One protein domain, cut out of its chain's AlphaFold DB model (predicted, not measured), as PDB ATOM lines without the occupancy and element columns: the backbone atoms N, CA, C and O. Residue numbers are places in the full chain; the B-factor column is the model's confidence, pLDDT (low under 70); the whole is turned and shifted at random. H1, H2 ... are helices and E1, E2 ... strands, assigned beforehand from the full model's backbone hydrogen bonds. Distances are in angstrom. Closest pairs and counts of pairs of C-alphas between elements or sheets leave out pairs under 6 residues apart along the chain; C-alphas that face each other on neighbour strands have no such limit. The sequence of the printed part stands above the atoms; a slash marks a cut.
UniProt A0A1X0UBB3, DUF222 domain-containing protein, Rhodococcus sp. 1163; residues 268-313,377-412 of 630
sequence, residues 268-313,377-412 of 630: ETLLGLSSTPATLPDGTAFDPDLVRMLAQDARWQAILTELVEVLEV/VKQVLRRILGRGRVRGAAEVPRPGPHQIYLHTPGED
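AT A GLANCE: This is residues 268 to 313 and 377 to 412 of the 630 residues of the protein "DUF222 domain-containing protein" of Rhodococcus sp. 1163 (UniProt A0A1X0UBB3). Little of this model is regular structure: an antiparallel ribbon of two strands, E1 and E2, lies toward one end of the long axis, and two small helices, H1 and H2, with loops make the other. The 82 printed residues run H1, H2, E1, E2, mixed in class, with 32 in named elements; the whole is loose, radius of gyration of the C-alphas 14.8 A, spanning 45 by 31 by 23 A.

HOW THE PARTS SIT: H1, residues 268 to 271, and H2, residues 288 to 297, only just touch, with 3 pairs of C-alphas within 8 A, the closest Leu 270 and Arg 292 at 6.0 A. H1 is too short for an O i to N i+4 pair; in H2, 5 of 6 are within hydrogen-bond range. E1, residues 303 to 311, and E2, residues 379 to 387, are antiparallel at 150 degrees, with N 306 and O 383 2.9 A apart. H1 is apart from both strands.

IN THESE COORDINATES: H1 begins at C-alpha 268 (-13.680, 23.863, 15.690). H2 measures 15.0 A, E1 22.1 A and E2 23.8 A, ending at C-alpha 387 (0.495, 19.626, 6.299).

THE WHOLE: Residues 314 to 376 are not printed, a gap of 10.7 A between C-alphas 313 and 377. H1 to H2 is a long link. Confidence is low, for instance, at residues 399 to 412.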
ATOM      1  N   GLU A 268     -12.439  23.498  15.005       83.81
ATOM      2  CA  GLU A 268     -13.680  23.863  15.690       83.81
ATOM      3  C   GLU A 268     -13.401  24.456  17.070       83.81
ATOM      4  O   GLU A 268     -13.889  25.545  17.370       83.81
ATOM      5  N   THR A 269     -12.542  23.818  17.871       85.25
ATOM      6  CA  THR A 269     -12.085  24.354  19.162       85.25
ATOM      7  C   THR A 269     -11.367  25.689  18.989       85.25
ATOM      8  O   THR A 269     -11.589  26.611  19.770       85.25
ATOM      9  N   LEU A 270     -10.543  25.846  17.947       87.19
ATOM     10  CA  LEU A 270      -9.867  27.107  17.630       87.19
ATOM     11  C   LEU A 270     -10.840  28.184  17.128       87.19
ATOM     12  O   LEU A 270     -10.632  29.364  17.385       87.19
ATOM     13  N   LEU A 271     -11.951  27.827  16.492       84.56
ATOM     14  CA  LEU A 271     -13.001  28.775  16.092       84.56
ATOM     15  C   LEU A 271     -14.005  29.069  17.215       84.56
ATOM     16  O   LEU A 271     -14.660  30.103  17.191       84.56
ATOM     17  N   GLY A 272     -14.036  28.231  18.246       80.19
ATOM     18  CA  GLY A 272     -14.877  28.385  19.435       80.19
ATOM     19  C   GLY A 272     -16.171  27.596  19.329       80.19
ATOM     20  O   GLY A 272     -17.072  27.810  20.119       80.19
ATOM     21  N   LEU A 273     -16.255  26.697  18.348       80.94
ATOM     22  CA  LEU A 273     -17.419  25.879  18.029       80.94
ATOM     23  C   LEU A 273     -17.467  24.577  18.847       80.94
ATOM     24  O   LEU A 273     -18.506  23.928  18.880       80.94
ATOM     25  N   SER A 274     -16.359  24.200  19.492       79.31
ATOM     26  CA  SER A 274     -16.224  22.982  20.300       79.31
ATOM     27  C   SER A 274     -15.421  23.237  21.583       79.31
ATOM     28  O   SER A 274     -14.597  24.154  21.641       79.31
ATOM     29  N   SER A 275     -15.653  22.402  22.599       75.75
ATOM     30  CA  SER A 275     -14.885  22.311  23.848       75.75
ATOM     31  C   SER A 275     -13.860  21.168  23.843       75.75
ATOM     32  O   SER A 275     -13.249  20.901  24.877       75.75
ATOM     33  N   THR A 276     -13.639  20.485  22.709       82.00
ATOM     34  CA  THR A 276     -12.619  19.429  22.610       82.00
ATOM     35  C   THR A 276     -11.258  20.003  23.017       82.00
ATOM     36  O   THR A 276     -10.812  20.975  22.397       82.00
ATOM     37  N   PRO A 277     -10.588  19.438  24.036       83.94
ATOM     38  CA  PRO A 277      -9.353  19.995  24.556       83.94
ATOM     39  C   PRO A 277      -8.242  19.911  23.520       83.94
ATOM     40  O   PRO A 277      -8.126  18.950  22.754       83.94
ATOM     41  N   ALA A 278      -7.394  20.928  23.527       86.50
ATOM     42  CA  ALA A 278      -6.145  20.876  22.796       86.50
ATOM     43  C   ALA A 278      -5.165  19.949  23.525       86.50
ATOM     44  O   ALA A 278      -5.256  19.762  24.734       86.50
ATOM     45  N   THR A 279      -4.220  19.356  22.800       85.00
ATOM     46  CA  THR A 279      -3.328  18.342  23.374       85.00
ATOM     47  C   THR A 279      -1.873  18.549  22.989       85.00
ATOM     48  O   THR A 279      -1.572  18.885  21.840       85.00
ATOM     49  N   LEU A 280      -0.970  18.286  23.932       82.62
ATOM     50  CA  LEU A 280       0.460  18.133  23.664       82.62
ATOM     51  C   LEU A 280       0.758  16.841  22.881       82.62
ATOM     52  O   LEU A 280      -0.091  15.946  22.813       82.62
ATOM     53  N   PRO A 281       1.973  16.688  22.318       72.06
ATOM     54  CA  PRO A 281       2.355  15.488  21.578       72.06
ATOM     55  C   PRO A 281       2.391  14.215  22.432       72.06
ATOM     56  O   PRO A 281       2.407  13.127  21.876       72.06
ATOM     57  N   ASP A 282       2.419  14.328  23.760       69.56
ATOM     58  CA  ASP A 282       2.325  13.200  24.696       69.56
ATOM     59  C   ASP A 282       0.880  12.923  25.162       69.56
ATOM     60  O   ASP A 282       0.620  11.995  25.927       69.56
ATOM     61  N   GLY A 283      -0.067  13.724  24.676       73.69
ATOM     62  CA  GLY A 283      -1.494  13.612  24.923       73.69
ATOM     63  C   GLY A 283      -2.023  14.325  26.153       73.69
ATOM     64  O   GLY A 283      -3.203  14.167  26.451       73.69
ATOM     65  N   THR A 284      -1.196  15.113  26.833       82.50
ATOM     66  CA  THR A 284      -1.648  15.986  27.922       82.50
ATOM     67  C   THR A 284      -2.679  16.985  27.400       82.50
ATOM     68  O   THR A 284      -2.438  17.628  26.376       82.50
ATOM     69  N   ALA A 285      -3.833  17.072  28.065       84.69
ATOM     70  CA  ALA A 285      -4.957  17.912  27.664       84.69
ATOM     71  C   ALA A 285      -4.844  19.321  28.266       84.69
ATOM     72  O   ALA A 285      -4.580  19.473  29.456       84.69
ATOM     73  N   PHE A 286      -5.090  20.341  27.450       86.12
ATOM     74  CA  PHE A 286      -5.155  21.738  27.860       86.12
ATOM     75  C   PHE A 286      -6.562  22.298  27.719       86.12
ATOM     76  O   PHE A 286      -7.287  21.959  26.779       86.12
ATOM     77  N   ASP A 287      -6.877  23.245  28.605       82.88
ATOM     78  CA  ASP A 287      -8.056  24.094  28.482       82.88
ATOM     79  C   ASP A 287      -8.089  24.750  27.084       82.88
ATOM     80  O   ASP A 287      -7.133  25.446  26.704       82.88
ATOM     81  N   PRO A 288      -9.172  24.546  26.310       83.06
ATOM     82  CA  PRO A 288      -9.408  25.237  25.052       83.06
ATOM     83  C   PRO A 288      -9.143  26.743  25.108       83.06
ATOM     84  O   PRO A 288      -8.524  27.279  24.190       83.06
ATOM     85  N   ASP A 289      -9.560  27.430  26.174       83.25
ATOM     86  CA  ASP A 289      -9.440  28.889  26.267       83.25
ATOM     87  C   ASP A 289      -7.984  29.338  26.416       83.25
ATOM     88  O   ASP A 289      -7.553  30.278  25.741       83.25
ATOM     89  N   LEU A 290      -7.205  28.620  27.232       87.00
ATOM     90  CA  LEU A 290      -5.766  28.842  27.355       87.00
ATOM     91  C   LEU A 290      -5.089  28.699  25.990       87.00
ATOM     92  O   LEU A 290      -4.312  29.560  25.588       87.00
ATOM     93  N   VAL A 291      -5.413  27.644  25.240       88.06
ATOM     94  CA  VAL A 291      -4.782  27.412  23.935       88.06
ATOM     95  C   VAL A 291      -5.249  28.407  22.880       88.06
ATOM     96  O   VAL A 291      -4.444  28.806  22.045       88.06
ATOM     97  N   ARG A 292      -6.498  28.878  22.919       87.75
ATOM     98  CA  ARG A 292      -6.968  29.967  22.043       87.75
ATOM     99  C   ARG A 292      -6.220  31.268  22.304       87.75
ATOM    100  O   ARG A 292      -5.907  31.974  21.349       87.75
ATOM    101  N   MET A 293      -5.931  31.572  23.568       88.06
ATOM    102  CA  MET A 293      -5.103  32.719  23.940       88.06
ATOM    103  C   MET A 293      -3.673  32.546  23.413       88.06
ATOM    104  O   MET A 293      -3.194  33.413  22.690       88.06
ATOM    105  N   LEU A 294      -3.045  31.386  23.641       89.00
ATOM    106  CA  LEU A 294      -1.719  31.077  23.086       89.00
ATOM    107  C   LEU A 294      -1.697  31.123  21.551       89.00
ATOM    108  O   LEU A 294      -0.715  31.554  20.951       89.00
ATOM    109  N   ALA A 295      -2.780  30.696  20.896       88.50
ATOM    110  CA  ALA A 295      -2.883  30.663  19.446       88.50
ATOM    111  C   ALA A 295      -2.811  32.059  18.815       88.50
ATOM    112  O   ALA A 295      -2.322  32.165  17.693       88.50
ATOM    113  N   GLN A 296      -3.231  33.121  19.511       88.88
ATOM    114  CA  GLN A 296      -3.163  34.485  18.972       88.88
ATOM    115  C   GLN A 296      -1.726  34.911  18.661       88.88
ATOM    116  O   GLN A 296      -1.506  35.552  17.640       88.88
ATOM    117  N   ASP A 297      -0.756  34.457  19.459       87.94
ATOM    118  CA  ASP A 297       0.667  34.783  19.300       87.94
ATOM    119  C   ASP A 297       1.500  33.625  18.710       87.94
ATOM    120  O   ASP A 297       2.689  33.776  18.407       87.94
ATOM    121  N   ALA A 298       0.889  32.456  18.498       87.75
ATOM    122  CA  ALA A 298       1.573  31.267  17.998       87.75
ATOM    123  C   ALA A 298       1.689  31.220  16.467       87.75
ATOM    124  O   ALA A 298       0.944  31.840  15.709       87.75
ATOM    125  N   ARG A 299       2.612  30.384  15.980       88.62
ATOM    126  CA  ARG A 299       2.686  30.012  14.560       88.62
ATOM    127  C   ARG A 299       1.760  28.843  14.269       88.62
ATOM    128  O   ARG A 299       1.780  27.846  14.979       88.62
ATOM    129  N   TRP A 300       0.987  28.943  13.195       87.44
ATOM    130  CA  TRP A 300      -0.035  27.950  12.873       87.44
ATOM    131  C   TRP A 300       0.430  27.044  11.748       87.44
ATOM    132  O   TRP A 300       0.964  27.508  10.739       87.44
ATOM    133  N   GLN A 301       0.157  25.752  11.867       87.62
ATOM    134  CA  GLN A 301       0.297  24.813  10.766       87.62
ATOM    135  C   GLN A 301      -0.959  23.954  10.682       87.62
ATOM    136  O   GLN A 301      -1.194  23.101  11.529       87.62
ATOM    137  N   ALA A 302      -1.757  24.167   9.635       85.69
ATOM    138  CA  ALA A 302      -2.939  23.347   9.404       85.69
ATOM    139  C   ALA A 302      -2.526  21.909   9.070       85.69
ATOM    140  O   ALA A 302      -1.685  21.685   8.191       85.69
ATOM    141  N   ILE A 303      -3.142  20.947   9.743       81.94
ATOM    142  CA  ILE A 303      -3.071  19.533   9.392       81.94
ATOM    143  C   ILE A 303      -4.418  19.182   8.779       81.94
ATOM    144  O   ILE A 303      -5.455  19.377   9.403       81.94
ATOM    145  N   LEU A 304      -4.396  18.724   7.533       79.81
ATOM    146  CA  LEU A 304      -5.605  18.259   6.871       79.81
ATOM    147  C   LEU A 304      -5.814  16.809   7.267       79.81
ATOM    148  O   LEU A 304      -4.949  15.968   7.002       79.81
ATOM    149  N   THR A 305      -6.943  16.547   7.908       74.56
ATOM    150  CA  THR A 305      -7.380  15.205   8.254       74.56
ATOM    151  C   THR A 305      -8.595  14.817   7.429       74.56
ATOM    152  O   THR A 305      -9.401  15.658   7.038       74.56
ATOM    153  N   GLU A 306      -8.711  13.530   7.158       71.62
ATOM    154  CA  GLU A 306      -9.908  12.908   6.610       71.62
ATOM    155  C   GLU A 306     -10.431  11.920   7.638       71.62
ATOM    156  O   GLU A 306      -9.655  11.229   8.297       71.62
ATOM    157  N   LEU A 307     -11.746  11.872   7.783       68.19
ATOM    158  CA  LEU A 307     -12.409  10.812   8.516       68.19
ATOM    159  C   LEU A 307     -12.392   9.569   7.635       68.19
ATOM    160  O   LEU A 307     -13.087   9.516   6.627       68.19
ATOM    161  N   VAL A 308     -11.555   8.604   7.994       62.28
ATOM    162  CA  VAL A 308     -11.496   7.324   7.299       62.28
ATOM    163  C   VAL A 308     -12.230   6.318   8.163       62.28
ATOM    164  O   VAL A 308     -11.964   6.219   9.361       62.28
ATOM    165  N   GLU A 309     -13.161   5.582   7.565       60.59
ATOM    166  CA  GLU A 309     -13.644   4.338   8.153       60.59
ATOM    167  C   GLU A 309     -12.476   3.370   8.111       60.59
ATOM    168  O   GLU A 309     -12.151   2.787   7.079       60.59
ATOM    169  N   VAL A 310     -11.745   3.309   9.212       50.81
ATOM    170  CA  VAL A 310     -10.480   2.590   9.220       50.81
ATOM    171  C   VAL A 310     -10.723   1.088   9.335       50.81
ATOM    172  O   VAL A 310      -9.863   0.293   8.971       50.81
ATOM    173  N   LEU A 311     -11.907   0.689   9.802       52.00
ATOM    174  CA  LEU A 311     -12.126  -0.634  10.355       52.00
ATOM    175  C   LEU A 311     -13.519  -1.161   9.987       52.00
ATOM    176  O   LEU A 311     -14.386  -1.314  10.847       52.00
ATOM    177  N   GLU A 312     -13.750  -1.440   8.704       38.03
ATOM    178  CA  GLU A 312     -14.755  -2.446   8.353       38.03
ATOM    179  C   GLU A 312     -14.151  -3.823   8.657       38.03
ATOM    180  O   GLU A 312     -13.080  -4.167   8.154       38.03
ATOM    181  N   VAL A 313     -14.826  -4.620   9.489       30.03
ATOM    182  CA  VAL A 313     -14.599  -6.071   9.512       30.03
ATOM    183  C   VAL A 313     -14.952  -6.552   8.108       30.03
ATOM    184  O   VAL A 313     -16.128  -6.594   7.740       30.03
ATOM    185  N   VAL A 377     -20.998  -0.078  14.686       38.84
ATOM    186  CA  VAL A 377     -20.270   1.167  14.929       38.84
ATOM    187  C   VAL A 377     -19.103   1.191  13.951       38.84
ATOM    188  O   VAL A 377     -18.050   0.616  14.215       38.84
ATOM    189  N   LYS A 378     -19.320   1.824  12.794       47.34
ATOM    190  CA  LYS A 378     -18.267   2.205  11.850       47.34
ATOM    191  C   LYS A 378     -17.260   3.051  12.621       47.34
ATOM    192  O   LYS A 378     -17.567   4.169  13.030       47.34
ATOM    193  N   GLN A 379     -16.094   2.485  12.906       52.28
ATOM    194  CA  GLN A 379     -15.052   3.208  13.618       52.28
ATOM    195  C   GLN A 379     -14.309   4.100  12.639       52.28
ATOM    196  O   GLN A 379     -13.760   3.642  11.634       52.28
ATOM    197  N   VAL A 380     -14.306   5.387  12.954       58.84
ATOM    198  CA  VAL A 380     -13.725   6.415  12.109       58.84
ATOM    199  C   VAL A 380     -12.492   6.959  12.812       58.84
ATOM    200  O   VAL A 380     -12.601   7.545  13.887       58.84
ATOM    201  N   LEU A 381     -11.314   6.779  12.218       64.62
ATOM    202  CA  LEU A 381     -10.103   7.453  12.684       64.62
ATOM    203  C   LEU A 381      -9.781   8.614  11.750       64.62
ATOM    204  O   LEU A 381     -10.015   8.577  10.540       64.62
ATOM    205  N   ARG A 382      -9.198   9.667  12.321       71.81
ATOM    206  CA  ARG A 382      -8.711  10.809  11.549       71.81
ATOM    207  C   ARG A 382      -7.393  10.427  10.882       71.81
ATOM    208  O   ARG A 382      -6.377  10.298  11.559       71.81
ATOM    209  N   ARG A 383      -7.391  10.260   9.561       72.50
ATOM    210  CA  ARG A 383      -6.185  10.048   8.748       72.50
ATOM    211  C   ARG A 383      -5.537  11.377   8.405       72.50
ATOM    212  O   ARG A 383      -6.210  12.288   7.929       72.50
ATOM    213  N   ILE A 384      -4.222  11.483   8.570       73.56
ATOM    214  CA  ILE A 384      -3.469  12.683   8.180       73.56
ATOM    215  C   ILE A 384      -3.228  12.675   6.662       73.56
ATOM    216  O   ILE A 384      -2.457  11.866   6.156       73.56
ATOM    217  N   LEU A 385      -3.825  13.619   5.932       71.00
ATOM    218  CA  LEU A 385      -3.620  13.785   4.485       71.00
ATOM    219  C   LEU A 385      -2.392  14.627   4.147       71.00
ATOM    220  O   LEU A 385      -1.742  14.438   3.117       71.00
ATOM    221  N   GLY A 386      -2.072  15.597   4.998       68.62
ATOM    222  CA  GLY A 386      -0.933  16.464   4.759       68.62
ATOM    223  C   GLY A 386      -0.865  17.658   5.689       68.62
ATOM    224  O   GLY A 386      -1.741  17.902   6.517       68.62
ATOM    225  N   ARG A 387       0.216  18.420   5.523       76.25
ATOM    226  CA  ARG A 387       0.495  19.626   6.299       76.25
ATOM    227  C   ARG A 387       0.501  20.851   5.407       76.25
ATOM    228  O   ARG A 387       1.111  20.860   4.335       76.25
ATOM    229  N   GLY A 388      -0.155  21.898   5.881       79.31
ATOM    230  CA  GLY A 388      -0.110  23.225   5.300       79.31
ATOM    231  C   GLY A 388       1.231  23.924   5.533       79.31
ATOM    232  O   GLY A 388       2.133  23.432   6.219       79.31
ATOM    233  N   ARG A 389       1.353  25.121   4.953       82.12
ATOM    234  CA  ARG A 389       2.464  26.036   5.246       82.12
ATOM    235  C   ARG A 389       2.304  26.605   6.650       82.12
ATOM    236  O   ARG A 389       1.181  26.896   7.053       82.12
ATOM    237  N   VAL A 390       3.428  26.834   7.321       84.56
ATOM    238  CA  VAL A 390       3.446  27.567   8.589       84.56
ATOM    239  C   VAL A 390       3.014  29.013   8.337       84.56
ATOM    240  O   VAL A 390       3.497  29.664   7.404       84.56
ATOM    241  N   ARG A 391       2.072  29.496   9.142       84.69
ATOM    242  CA  ARG A 391       1.571  30.871   9.166       84.69
ATOM    243  C   ARG A 391       1.968  31.525  10.488       84.69
ATOM    244  O   ARG A 391       2.266  30.828  11.454       84.69
ATOM    245  N   GLY A 392       2.044  32.852  10.497       84.75
ATOM    246  CA  GLY A 392       2.256  33.605  11.733       84.75
ATOM    247  C   GLY A 392       0.991  33.667  12.586       84.75
ATOM    248  O   GLY A 392      -0.040  33.122  12.186       84.75
ATOM    249  N   ALA A 393       1.121  34.371  13.707       83.56
ATOM    250  CA  ALA A 393       0.035  34.817  14.570       83.56
ATOM    251  C   ALA A 393      -1.165  35.327  13.759       83.56
ATOM    252  O   ALA A 393      -1.000  36.012  12.739       83.56
ATOM    253  N   ALA A 394      -2.363  34.974  14.206       79.50
ATOM    254  CA  ALA A 394      -3.613  35.385  13.591       79.50
ATOM    255  C   ALA A 394      -4.681  35.604  14.663       79.50
ATOM    256  O   ALA A 394      -4.671  34.966  15.715       79.50
ATOM    257  N   GLU A 395      -5.611  36.513  14.377       84.69
ATOM    258  CA  GLU A 395      -6.727  36.791  15.271       84.69
ATOM    259  C   GLU A 395      -7.653  35.571  15.353       84.69
ATOM    260  O   GLU A 395      -8.084  35.017  14.336       84.69
ATOM    261  N   VAL A 396      -7.939  35.145  16.581       85.38
ATOM    262  CA  VAL A 396      -8.853  34.042  16.873       85.38
ATOM    263  C   VAL A 396     -10.215  34.647  17.227       85.38
ATOM    264  O   VAL A 396     -10.254  35.539  18.078       85.38
ATOM    265  N   PRO A 397     -11.333  34.194  16.621       83.38
ATOM    266  CA  PRO A 397     -12.667  34.693  16.961       83.38
ATOM    267  C   PRO A 397     -12.938  34.624  18.468       83.38
ATOM    268  O   PRO A 397     -12.353  33.804  19.169       83.38
ATOM    269  N   ARG A 398     -13.849  35.435  19.006       74.38
ATOM    270  CA  ARG A 398     -14.329  35.191  20.378       74.38
ATOM    271  C   ARG A 398     -15.331  34.037  20.344       74.38
ATOM    272  O   ARG A 398     -16.182  34.042  19.454       74.38
ATOM    273  N   PRO A 399     -15.233  33.053  21.254       69.06
ATOM    274  CA  PRO A 399     -16.209  31.974  21.298       69.06
ATOM    275  C   PRO A 399     -17.592  32.574  21.577       69.06
ATOM    276  O   PRO A 399     -17.741  33.421  22.461       69.06
ATOM    277  N   GLY A 400     -18.593  32.185  20.788       63.12
ATOM    278  CA  GLY A 400     -19.982  32.504  21.097       63.12
ATOM    279  C   GLY A 400     -20.476  31.688  22.300       63.12
ATOM    280  O   GLY A 400     -19.803  30.751  22.736       63.12
ATOM    281  N   PRO A 401     -21.661  32.002  22.848       56.41
ATOM    282  CA  PRO A 401     -22.335  31.113  23.787       56.41
ATOM    283  C   PRO A 401     -22.761  29.847  23.025       56.41
ATOM    284  O   PRO A 401     -23.787  29.843  22.350       56.41
ATOM    285  N   HIS A 402     -21.942  28.796  23.049       53.22
ATOM    286  CA  HIS A 402     -22.201  27.580  22.279       53.22
ATOM    287  C   HIS A 402     -22.733  26.436  23.144       53.22
ATOM    288  O   HIS A 402     -22.308  26.224  24.279       53.22
ATOM    289  N   GLN A 403     -23.693  25.713  22.557       46.41
ATOM    290  CA  GLN A 403     -24.223  24.443  23.033       46.41
ATOM    291  C   GLN A 403     -23.111  23.399  23.090       46.41
ATOM    292  O   GLN A 403     -22.338  23.237  22.149       46.41
ATOM    293  N   ILE A 404     -23.092  22.676  24.205       43.75
ATOM    294  CA  ILE A 404     -22.305  21.470  24.436       43.75
ATOM    295  C   ILE A 404     -22.633  20.483  23.308       43.75
ATOM    296  O   ILE A 404     -23.704  19.873  23.309       43.75
ATOM    297  N   TYR A 405     -21.733  20.317  22.339       42.12
ATOM    298  CA  TYR A 405     -21.763  19.129  21.498       42.12
ATOM    299  C   TYR A 405     -21.250  17.982  22.357       42.12
ATOM    300  O   TYR A 405     -20.052  17.813  22.564       42.12
ATOM    301  N   LEU A 406     -22.197  17.235  22.924       40.34
ATOM    302  CA  LEU A 406     -21.920  15.974  23.590       40.34
ATOM    303  C   LEU A 406     -21.218  15.069  22.574       40.34
ATOM    304  O   LEU A 406     -21.819  14.688  21.566       40.34
ATOM    305  N   HIS A 407     -19.958  14.718  22.839       44.22
ATOM    306  CA  HIS A 407     -19.371  13.537  22.217       44.22
ATOM    307  C   HIS A 407     -20.340  12.374  22.414       44.22
ATOM    308  O   HIS A 407     -20.903  12.196  23.499       44.22
ATOM    309  N   THR A 408     -20.565  11.605  21.352       42.31
ATOM    310  CA  THR A 408     -21.437  10.439  21.415       42.31
ATOM    311  C   THR A 408     -20.841   9.456  22.427       42.31
ATOM    312  O   THR A 408     -19.709   9.005  22.241       42.31
ATOM    313  N   PRO A 409     -21.554   9.126  23.517       41.44
ATOM    314  CA  PRO A 409     -21.065   8.168  24.495       41.44
ATOM    315  C   PRO A 409     -20.736   6.827  23.832       41.44
ATOM    316  O   PRO A 409     -21.566   6.278  23.110       41.44
ATOM    317  N   GLY A 410     -19.542   6.284  24.095       53.34
ATOM    318  CA  GLY A 410     -19.199   4.900  23.740       53.34
ATOM    319  C   GLY A 410     -18.083   4.689  22.713       53.34
ATOM    320  O   GLY A 410     -17.863   3.537  22.336       53.34
ATOM    321  N   GLU A 411     -17.352   5.727  22.289       63.97
ATOM    322  CA  GLU A 411     -16.173   5.575  21.411       63.97
ATOM    323  C   GLU A 411     -15.134   4.602  21.999       63.97
ATOM    324  O   GLU A 411     -14.714   3.669  21.315       63.97
ATOM    325  N   ASP A 412     -14.788   4.743  23.284       66.44
ATOM    326  CA  ASP A 412     -13.780   3.893  23.944       66.44
ATOM    327  C   ASP A 412     -14.256   2.437  24.100       66.44
ATOM    328  O   ASP A 412     -13.515   1.495  23.811       66.44
TER     329      ASP A 412